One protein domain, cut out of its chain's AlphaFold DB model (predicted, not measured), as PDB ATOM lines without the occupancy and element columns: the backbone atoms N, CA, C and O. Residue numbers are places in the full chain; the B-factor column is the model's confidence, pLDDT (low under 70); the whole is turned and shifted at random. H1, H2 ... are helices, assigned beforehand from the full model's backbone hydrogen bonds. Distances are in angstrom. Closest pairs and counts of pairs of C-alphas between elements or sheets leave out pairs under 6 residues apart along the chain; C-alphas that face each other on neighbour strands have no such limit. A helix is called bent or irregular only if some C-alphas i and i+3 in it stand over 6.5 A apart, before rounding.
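This is residues 1112 to 1178 of the 1180 residues of the protein "Hypothetical protein" of Polarella glacialis (UniProt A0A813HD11). H1, H2 and H3 make an up-and-down bundle, each running against the one before, and H4 covers H2 and H3 on the side away from H1. The 67 printed residues hold four named helices, H1 to H4 in chain order, and no named strand: all helix. The whole is compact, radius of gyration of the C-alphas 10.6 A, spanning 30 by 27 by 19 A.

H1, residues 1112 to 1131, is 27.0 A long from C-alpha 1112 at (37.846, -18.701, -18.546). It has a kink of 59 degrees near residue 1125 and is irregular, with C-alphas 1127 and 1130 9.5 A apart. H2 is residues 1134 to 1144, 15.2 A; H3 1148 to 1161, 19.8 A; H4 1166 to 1177, 16.7 A, ending at (46.273, 3.403, -11.798).

H1 touches H3, closest C-alphas Val 1117 and Arg 1152, 6.3 A, at a shallow tilt of 22 degrees, the same way. H2 and H3, a hairpin, touch, with residues 1150 to 1155 of H3 alone, closest C-alphas Ala 1144 and Ala 1151, 5.1 A. H4 touches H2 with residues 1166 to 1170 alone, closest C-alphas Glu 1166 and Gly 1136, 3.8 A. H1 and H4 are apart. O i to N i+4 pairs are within hydrogen-bond range throughout H2, H3 and H4, and 14 of 16 in H1.

The printed part has no cut, and its three links are tight. Residues 1112 to 1113, 1160 to 1161 and 1171 to 1178 have pLDDT under 70.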
ATOM      1  N   GLU A1112      39.200 -19.057 -18.081       64.88
ATOM      2  CA  GLU A1112      37.846 -18.701 -18.546       64.88
ATOM      3  C   GLU A1112      37.686 -17.182 -18.695       64.88
ATOM      4  O   GLU A1112      37.116 -16.696 -19.674       64.88
ATOM      5  N   LEU A1113      38.256 -16.414 -17.761       65.56
ATOM      6  CA  LEU A1113      38.242 -14.951 -17.807       65.56
ATOM      7  C   LEU A1113      39.031 -14.397 -19.009       65.56
ATOM      8  O   LEU A1113      38.570 -13.456 -19.655       65.56
ATOM      9  N   MET A1114      40.174 -15.001 -19.359       72.44
ATOM     10  CA  MET A1114      40.934 -14.646 -20.569       72.44
ATOM     11  C   MET A1114      40.189 -15.026 -21.858       72.44
ATOM     12  O   MET A1114      40.174 -14.238 -22.803       72.44
ATOM     13  N   SER A1115      39.507 -16.178 -21.888       76.06
ATOM     14  CA  SER A1115      38.640 -16.581 -23.010       76.06
ATOM     15  C   SER A1115      37.521 -15.557 -23.273       76.06
ATOM     16  O   SER A1115      37.257 -15.178 -24.419       76.06
ATOM     17  N   GLY A1116      36.925 -15.014 -22.204       76.25
ATOM     18  CA  GLY A1116      35.950 -13.924 -22.296       76.25
ATOM     19  C   GLY A1116      36.514 -12.629 -22.900       76.25
ATOM     20  O   GLY A1116      35.795 -11.929 -23.614       76.25
ATOM     21  N   VAL A1117      37.795 -12.317 -22.668       81.88
ATOM     22  CA  VAL A1117      38.464 -11.146 -23.265       81.88
ATOM     23  C   VAL A1117      38.764 -11.351 -24.751       81.88
ATOM     24  O   VAL A1117      38.474 -10.449 -25.531       81.88
ATOM     25  N   GLU A1118      39.261 -12.517 -25.179       84.44
ATOM     26  CA  GLU A1118      39.463 -12.796 -26.617       84.44
ATOM     27  C   GLU A1118      38.135 -12.806 -27.393       84.44
ATOM     28  O   GLU A1118      38.059 -12.284 -28.505       84.44
ATOM     29  N   THR A1119      37.061 -13.320 -26.784       84.56
ATOM     30  CA  THR A1119      35.712 -13.285 -27.378       84.56
ATOM     31  C   THR A1119      35.245 -11.843 -27.615       84.56
ATOM     32  O   THR A1119      34.733 -11.518 -28.687       84.56
ATOM     33  N   LEU A1120      35.470 -10.951 -26.642       80.38
ATOM     34  CA  LEU A1120      35.159  -9.526 -26.780       80.38
ATOM     35  C   LEU A1120      36.092  -8.818 -27.775       80.38
ATOM     36  O   LEU A1120      35.614  -7.993 -28.545       80.38
ATOM     37  N   LEU A1121      37.384  -9.158 -27.822       85.12
ATOM     38  CA  LEU A1121      38.322  -8.633 -28.822       85.12
ATOM     39  C   LEU A1121      37.899  -8.984 -30.255       85.12
ATOM     40  O   LEU A1121      38.009  -8.131 -31.135       85.12
ATOM     41  N   SER A1122      37.378 -10.195 -30.492       81.69
ATOM     42  CA  SER A1122      36.814 -10.567 -31.797       81.69
ATOM     43  C   SER A1122      35.600  -9.703 -32.143       81.69
ATOM     44  O   SER A1122      35.575  -9.096 -33.206       81.69
ATOM     45  N   ALA A1123      34.640  -9.563 -31.223       81.31
ATOM     46  CA  ALA A1123      33.452  -8.736 -31.451       81.31
ATOM     47  C   ALA A1123      33.800  -7.253 -31.706       81.31
ATOM     48  O   ALA A1123      33.233  -6.625 -32.595       81.31
ATOM     49  N   VAL A1124      34.778  -6.705 -30.975       79.88
ATOM     50  CA  VAL A1124      35.290  -5.337 -31.173       79.88
ATOM     51  C   VAL A1124      35.961  -5.184 -32.539       79.88
ATOM     52  O   VAL A1124      35.736  -4.182 -33.217       79.88
ATOM     53  N   ARG A1125      36.750  -6.173 -32.977       81.94
ATOM     54  CA  ARG A1125      37.374  -6.196 -34.309       81.94
ATOM     55  C   ARG A1125      36.323  -6.213 -35.420       81.94
ATOM     56  O   ARG A1125      36.431  -5.428 -36.360       81.94
ATOM     57  N   ASP A1126      35.306  -7.058 -35.288       82.56
ATOM     58  CA  ASP A1126      34.229  -7.195 -36.273       82.56
ATOM     59  C   ASP A1126      33.346  -5.934 -36.348       82.56
ATOM     60  O   ASP A1126      32.865  -5.579 -37.424       82.56
ATOM     61  N   GLN A1127      33.159  -5.228 -35.224       80.88
ATOM     62  CA  GLN A1127      32.302  -4.041 -35.140       80.88
ATOM     63  C   GLN A1127      33.017  -2.718 -35.481       80.88
ATOM     64  O   GLN A1127      32.382  -1.824 -36.042       80.88
ATOM     65  N   LEU A1128      34.309  -2.570 -35.161       78.81
ATOM     66  CA  LEU A1128      35.081  -1.337 -35.407       78.81
ATOM     67  C   LEU A1128      35.952  -1.388 -36.673       78.81
ATOM     68  O   LEU A1128      36.380  -0.346 -37.173       78.81
ATOM     69  N   GLY A1129      36.238  -2.579 -37.208       81.81
ATOM     70  CA  GLY A1129      37.033  -2.749 -38.423       81.81
ATOM     71  C   GLY A1129      38.410  -2.081 -38.328       81.81
ATOM     72  O   GLY A1129      39.210  -2.404 -37.454       81.81
ATOM     73  N   ALA A1130      38.692  -1.140 -39.235       74.88
ATOM     74  CA  ALA A1130      39.986  -0.454 -39.315       74.88
ATOM     75  C   ALA A1130      40.303   0.456 -38.107       74.88
ATOM     76  O   ALA A1130      41.475   0.737 -37.862       74.88
ATOM     77  N   GLU A1131      39.293   0.880 -37.338       79.31
ATOM     78  CA  GLU A1131      39.476   1.690 -36.122       79.31
ATOM     79  C   GLU A1131      39.913   0.846 -34.906       79.31
ATOM     80  O   GLU A1131      40.322   1.393 -33.879       79.31
ATOM     81  N   ALA A1132      39.877  -0.490 -35.011       83.25
ATOM     82  CA  ALA A1132      40.530  -1.403 -34.076       83.25
ATOM     83  C   ALA A1132      41.913  -1.804 -34.611       83.25
ATOM     84  O   ALA A1132      42.071  -2.754 -35.376       83.25
ATOM     85  N   THR A1133      42.944  -1.075 -34.189       86.31
ATOM     86  CA  THR A1133      44.332  -1.364 -34.584       86.31
ATOM     87  C   THR A1133      44.844  -2.657 -33.937       86.31
ATOM     88  O   THR A1133      44.569  -2.923 -32.764       86.31
ATOM     89  N   GLU A1134      45.647  -3.451 -34.659       82.69
ATOM     90  CA  GLU A1134      46.278  -4.661 -34.089       82.69
ATOM     91  C   GLU A1134      47.162  -4.342 -32.874       82.69
ATOM     92  O   GLU A1134      47.174  -5.110 -31.916       82.69
ATOM     93  N   SER A1135      47.833  -3.183 -32.843       82.75
ATOM     94  CA  SER A1135      48.596  -2.767 -31.660       82.75
ATOM     95  C   SER A1135      47.698  -2.432 -30.461       82.75
ATOM     96  O   SER A1135      48.020  -2.813 -29.339       82.75
ATOM     97  N   GLY A1136      46.532  -1.808 -30.677       85.00
ATOM     98  CA  GLY A1136      45.529  -1.588 -29.628       85.00
ATOM     99  C   GLY A1136      44.941  -2.888 -29.073       85.00
ATOM    100  O   GLY A1136      44.785  -3.030 -27.861       85.00
ATOM    101  N   MET A1137      44.676  -3.869 -29.938       85.00
ATOM    102  CA  MET A1137      44.220  -5.200 -29.518       85.00
ATOM    103  C   MET A1137      45.301  -5.956 -28.732       85.00
ATOM    104  O   MET A1137      45.010  -6.535 -27.686       85.00
ATOM    105  N   GLU A1138      46.557  -5.893 -29.170       85.62
ATOM    106  CA  GLU A1138      47.682  -6.510 -28.464       85.62
ATOM    107  C   GLU A1138      47.974  -5.828 -27.113       85.62
ATOM    108  O   GLU A1138      48.282  -6.499 -26.127       85.62
ATOM    109  N   ALA A1139      47.790  -4.508 -27.016       85.00
ATOM    110  CA  ALA A1139      47.863  -3.777 -25.752       85.00
ATOM    111  C   ALA A1139      46.786  -4.236 -24.751       85.00
ATOM    112  O   ALA A1139      47.089  -4.422 -23.570       85.00
ATOM    113  N   ILE A1140      45.556  -4.506 -25.210       89.31
ATOM    114  CA  ILE A1140      44.507  -5.100 -24.366       89.31
ATOM    115  C   ILE A1140      44.874  -6.522 -23.920       89.31
ATOM    116  O   ILE A1140      44.660  -6.844 -22.751       89.31
ATOM    117  N   ARG A1141      45.468  -7.362 -24.780       87.25
ATOM    118  CA  ARG A1141      45.939  -8.704 -24.375       87.25
ATOM    119  C   ARG A1141      47.002  -8.639 -23.286       87.25
ATOM    120  O   ARG A1141      46.907  -9.353 -22.288       87.25
ATOM    121  N   ARG A1142      47.985  -7.742 -23.439       83.94
ATOM    122  CA  ARG A1142      49.005  -7.481 -22.410       83.94
ATOM    123  C   ARG A1142      48.366  -7.005 -21.107       83.94
ATOM    124  O   ARG A1142      48.709  -7.527 -20.050       83.94
ATOM    125  N   LEU A1143      47.407  -6.078 -21.176       81.75
ATOM    126  CA  LEU A1143      46.682  -5.596 -20.000       81.75
ATOM    127  C   LEU A1143      45.885  -6.715 -19.321       81.75
ATOM    128  O   LEU A1143      45.977  -6.848 -18.108       81.75
ATOM    129  N   ALA A1144      45.176  -7.563 -20.071       82.69
ATOM    130  CA  ALA A1144      44.458  -8.720 -19.529       82.69
ATOM    131  C   ALA A1144      45.408  -9.731 -18.859       82.69
ATOM    132  O   ALA A1144      45.065 -10.352 -17.854       82.69
ATOM    133  N   GLY A1145      46.651  -9.820 -19.344       76.81
ATOM    134  CA  GLY A1145      47.743 -10.523 -18.673       76.81
ATOM    135  C   GLY A1145      48.035 -10.038 -17.244       76.81
ATOM    136  O   GLY A1145      48.550 -10.829 -16.453       76.81
ATOM    137  N   HIS A1146      47.668  -8.806 -16.878       74.75
ATOM    138  CA  HIS A1146      47.875  -8.217 -15.548       74.75
ATOM    139  C   HIS A1146      46.565  -7.946 -14.774       74.75
ATOM    140  O   HIS A1146      46.471  -8.336 -13.612       74.75
ATOM    141  N   ASP A1147      45.555  -7.338 -15.404       78.56
ATOM    142  CA  ASP A1147      44.207  -7.097 -14.867       78.56
ATOM    143  C   ASP A1147      43.143  -7.337 -15.960       78.56
ATOM    144  O   ASP A1147      42.885  -6.500 -16.835       78.56
ATOM    145  N   VAL A1148      42.484  -8.496 -15.883       80.38
ATOM    146  CA  VAL A1148      41.407  -8.898 -16.805       80.38
ATOM    147  C   VAL A1148      40.161  -8.007 -16.659       80.38
ATOM    148  O   VAL A1148      39.435  -7.778 -17.628       80.38
ATOM    149  N   GLY A1149      39.910  -7.469 -15.463       72.19
ATOM    150  CA  GLY A1149      38.784  -6.578 -15.191       72.19
ATOM    151  C   GLY A1149      38.965  -5.207 -15.843       72.19
ATOM    152  O   GLY A1149      38.017  -4.684 -16.431       72.19
ATOM    153  N   ALA A1150      40.178  -4.648 -15.795       77.00
ATOM    154  CA  ALA A1150      40.522  -3.429 -16.527       77.00
ATOM    155  C   ALA A1150      40.413  -3.637 -18.042       77.00
ATOM    156  O   ALA A1150      39.729  -2.860 -18.707       77.00
ATOM    157  N   ALA A1151      40.986  -4.722 -18.575       81.25
ATOM    158  CA  ALA A1151      40.886  -5.058 -19.997       81.25
ATOM    159  C   ALA A1151      39.426  -5.149 -20.482       81.25
ATOM    160  O   ALA A1151      39.074  -4.558 -21.503       81.25
ATOM    161  N   ARG A1152      38.543  -5.811 -19.717       79.50
ATOM    162  CA  ARG A1152      37.116  -5.921 -20.059       79.50
ATOM    163  C   ARG A1152      36.384  -4.575 -20.025       79.50
ATOM    164  O   ARG A1152      35.563  -4.328 -20.904       79.50
ATOM    165  N   ARG A1153      36.678  -3.698 -19.055       78.62
ATOM    166  CA  ARG A1153      36.105  -2.336 -19.007       78.62
ATOM    167  C   ARG A1153      36.545  -1.499 -20.210       78.62
ATOM    168  O   ARG A1153      35.703  -0.874 -20.842       78.62
ATOM    169  N   LEU A1154      37.830  -1.540 -20.569       81.25
ATOM    170  CA  LEU A1154      38.352  -0.780 -21.710       81.25
ATOM    171  C   LEU A1154      37.804  -1.265 -23.057       81.25
ATOM    172  O   LEU A1154      37.569  -0.436 -23.928       81.25
ATOM    173  N   LEU A1155      37.539  -2.565 -23.226       79.62
ATOM    174  CA  LEU A1155      36.874  -3.075 -24.431       79.62
ATOM    175  C   LEU A1155      35.435  -2.561 -24.571       79.62
ATOM    176  O   LEU A1155      35.029  -2.203 -25.672       79.62
ATOM    177  N   LEU A1156      34.684  -2.468 -23.468       74.62
ATOM    178  CA  LEU A1156      33.338  -1.888 -23.480       74.62
ATOM    179  C   LEU A1156      33.383  -0.388 -23.816       74.62
ATOM    180  O   LEU A1156      32.688   0.049 -24.730       74.62
ATOM    181  N   SER A1157      34.271   0.383 -23.181       71.94
ATOM    182  CA  SER A1157      34.447   1.802 -23.520       71.94
ATOM    183  C   SER A1157      34.977   2.024 -24.944       71.94
ATOM    184  O   SER A1157      34.658   3.036 -25.559       71.94
ATOM    185  N   ALA A1158      35.749   1.094 -25.514       72.44
ATOM    186  CA  ALA A1158      36.192   1.178 -26.908       72.44
ATOM    187  C   ALA A1158      35.036   0.990 -27.910       72.44
ATOM    188  O   ALA A1158      35.042   1.642 -28.954       72.44
ATOM    189  N   LEU A1159      34.033   0.165 -27.583       70.56
ATOM    190  CA  LEU A1159      32.790   0.056 -28.363       70.56
ATOM    191  C   LEU A1159      31.967   1.349 -28.298       70.56
ATOM    192  O   LEU A1159      31.462   1.795 -29.323       70.56
ATOM    193  N   GLU A1160      31.876   1.977 -27.123       65.94
ATOM    194  CA  GLU A1160      31.182   3.264 -26.941       65.94
ATOM    195  C   GLU A1160      31.890   4.427 -27.658       65.94
ATOM    196  O   GLU A1160      31.237   5.327 -28.185       65.94
ATOM    197  N   LEU A1161      33.228   4.414 -27.693       69.62
ATOM    198  CA  LEU A1161      34.061   5.449 -28.320       69.62
ATOM    199  C   LEU A1161      34.345   5.209 -29.811       69.62
ATOM    200  O   LEU A1161      34.907   6.088 -30.466       69.62
ATOM    201  N   GLY A1162      34.001   4.035 -30.347       77.00
ATOM    202  CA  GLY A1162      34.151   3.695 -31.763       77.00
ATOM    203  C   GLY A1162      35.589   3.477 -32.257       77.00
ATOM    204  O   GLY A1162      35.793   3.443 -33.467       77.00
ATOM    205  N   ARG A1163      36.591   3.352 -31.370       80.56
ATOM    206  CA  ARG A1163      38.013   3.197 -31.749       80.56
ATOM    207  C   ARG A1163      38.869   2.514 -30.677       80.56
ATOM    208  O   ARG A1163      38.716   2.789 -29.487       80.56
ATOM    209  N   LEU A1164      39.845   1.702 -31.096       84.25
ATOM    210  CA  LEU A1164      40.796   1.000 -30.222       84.25
ATOM    211  C   LEU A1164      42.243   1.129 -30.748       84.25
ATOM    212  O   LEU A1164      42.671   0.420 -31.664       84.25
ATOM    213  N   THR A1165      43.019   2.017 -30.121       83.56
ATOM    214  CA  THR A1165      44.446   2.259 -30.405       83.56
ATOM    215  C   THR A1165      45.317   1.976 -29.182       83.56
ATOM    216  O   THR A1165      44.856   2.123 -28.052       83.56
ATOM    217  N   GLU A1166      46.580   1.593 -29.395       81.56
ATOM    218  CA  GLU A1166      47.554   1.348 -28.310       81.56
ATOM    219  C   GLU A1166      47.684   2.567 -27.379       81.56
ATOM    220  O   GLU A1166      47.627   2.422 -26.161       81.56
ATOM    221  N   GLU A1167      47.711   3.780 -27.941       78.06
ATOM    222  CA  GLU A1167      47.742   5.041 -27.187       78.06
ATOM    223  C   GLU A1167      46.506   5.232 -26.284       78.06
ATOM    224  O   GLU A1167      46.652   5.598 -25.117       78.06
ATOM    225  N   ASN A1168      45.294   4.913 -26.762       75.19
ATOM    226  CA  ASN A1168      44.084   4.983 -25.930       75.19
ATOM    227  C   ASN A1168      44.147   3.982 -24.761       75.19
ATOM    228  O   ASN A1168      43.717   4.301 -23.651       75.19
ATOM    229  N   VAL A1169      44.699   2.785 -24.992       78.00
ATOM    230  CA  VAL A1169      44.856   1.746 -23.960       78.00
ATOM    231  C   VAL A1169      45.927   2.140 -22.935       78.00
ATOM    232  O   VAL A1169      45.721   1.954 -21.734       78.00
ATOM    233  N   GLU A1170      47.037   2.751 -23.359       75.06
ATOM    234  CA  GLU A1170      48.055   3.289 -22.445       75.06
ATOM    235  C   GLU A1170      47.538   4.464 -21.603       75.06
ATOM    236  O   GLU A1170      47.766   4.502 -20.393       75.06
ATOM    237  N   ILE A1171      46.818   5.414 -22.208       69.00
ATOM    238  CA  ILE A1171      46.240   6.558 -21.485       69.00
ATOM    239  C   ILE A1171      45.231   6.067 -20.442       69.00
ATOM    240  O   ILE A1171      45.298   6.468 -19.278       69.00
ATOM    241  N   ALA A1172      44.325   5.167 -20.828       64.81
ATOM    242  CA  ALA A1172      43.273   4.694 -19.938       64.81
ATOM    243  C   ALA A1172      43.796   3.757 -18.831       64.81
ATOM    244  O   ALA A1172      43.340   3.852 -17.693       64.81
ATOM    245  N   SER A1173      44.800   2.915 -19.112       62.84
ATOM    246  CA  SER A1173      45.446   2.093 -18.075       62.84
ATOM    247  C   SER A1173      46.204   2.941 -17.044       62.84
ATOM    248  O   SER A1173      46.107   2.669 -15.844       62.84
ATOM    249  N   ARG A1174      46.864   4.031 -17.469       61.06
ATOM    250  CA  ARG A1174      47.452   5.023 -16.547       61.06
ATOM    251  C   ARG A1174      46.380   5.728 -15.713       61.06
ATOM    252  O   ARG A1174      46.557   5.836 -14.501       61.06
ATOM    253  N   ALA A1175      45.256   6.125 -16.314       55.78
ATOM    254  CA  ALA A1175      44.130   6.708 -15.580       55.78
ATOM    255  C   ALA A1175      43.575   5.751 -14.506       55.78
ATOM    256  O   ALA A1175      43.396   6.159 -13.366       55.78
ATOM    257  N   THR A1176      43.414   4.454 -14.803       51.59
ATOM    258  CA  THR A1176      42.963   3.473 -13.792       51.59
ATOM    259  C   THR A1176      43.977   3.179 -12.682       51.59
ATOM    260  O   THR A1176      43.598   2.595 -11.671       51.59
ATOM    261  N   SER A1177      45.247   3.570 -12.841       45.62
ATOM    262  CA  SER A1177      46.273   3.403 -11.798       45.62
ATOM    263  C   SER A1177      46.321   4.558 -10.787       45.62
ATOM    264  O   SER A1177      46.745   4.351  -9.652       45.62
ATOM    265  N   ASN A1178      45.839   5.745 -11.169       36.41
ATOM    266  CA  ASN A1178      45.730   6.919 -10.304       36.41
ATOM    267  C   ASN A1178      44.249   7.177 -10.010       36.41
ATOM    268  O   ASN A1178      43.579   7.879 -10.760       36.41
TER     269      ASN A1178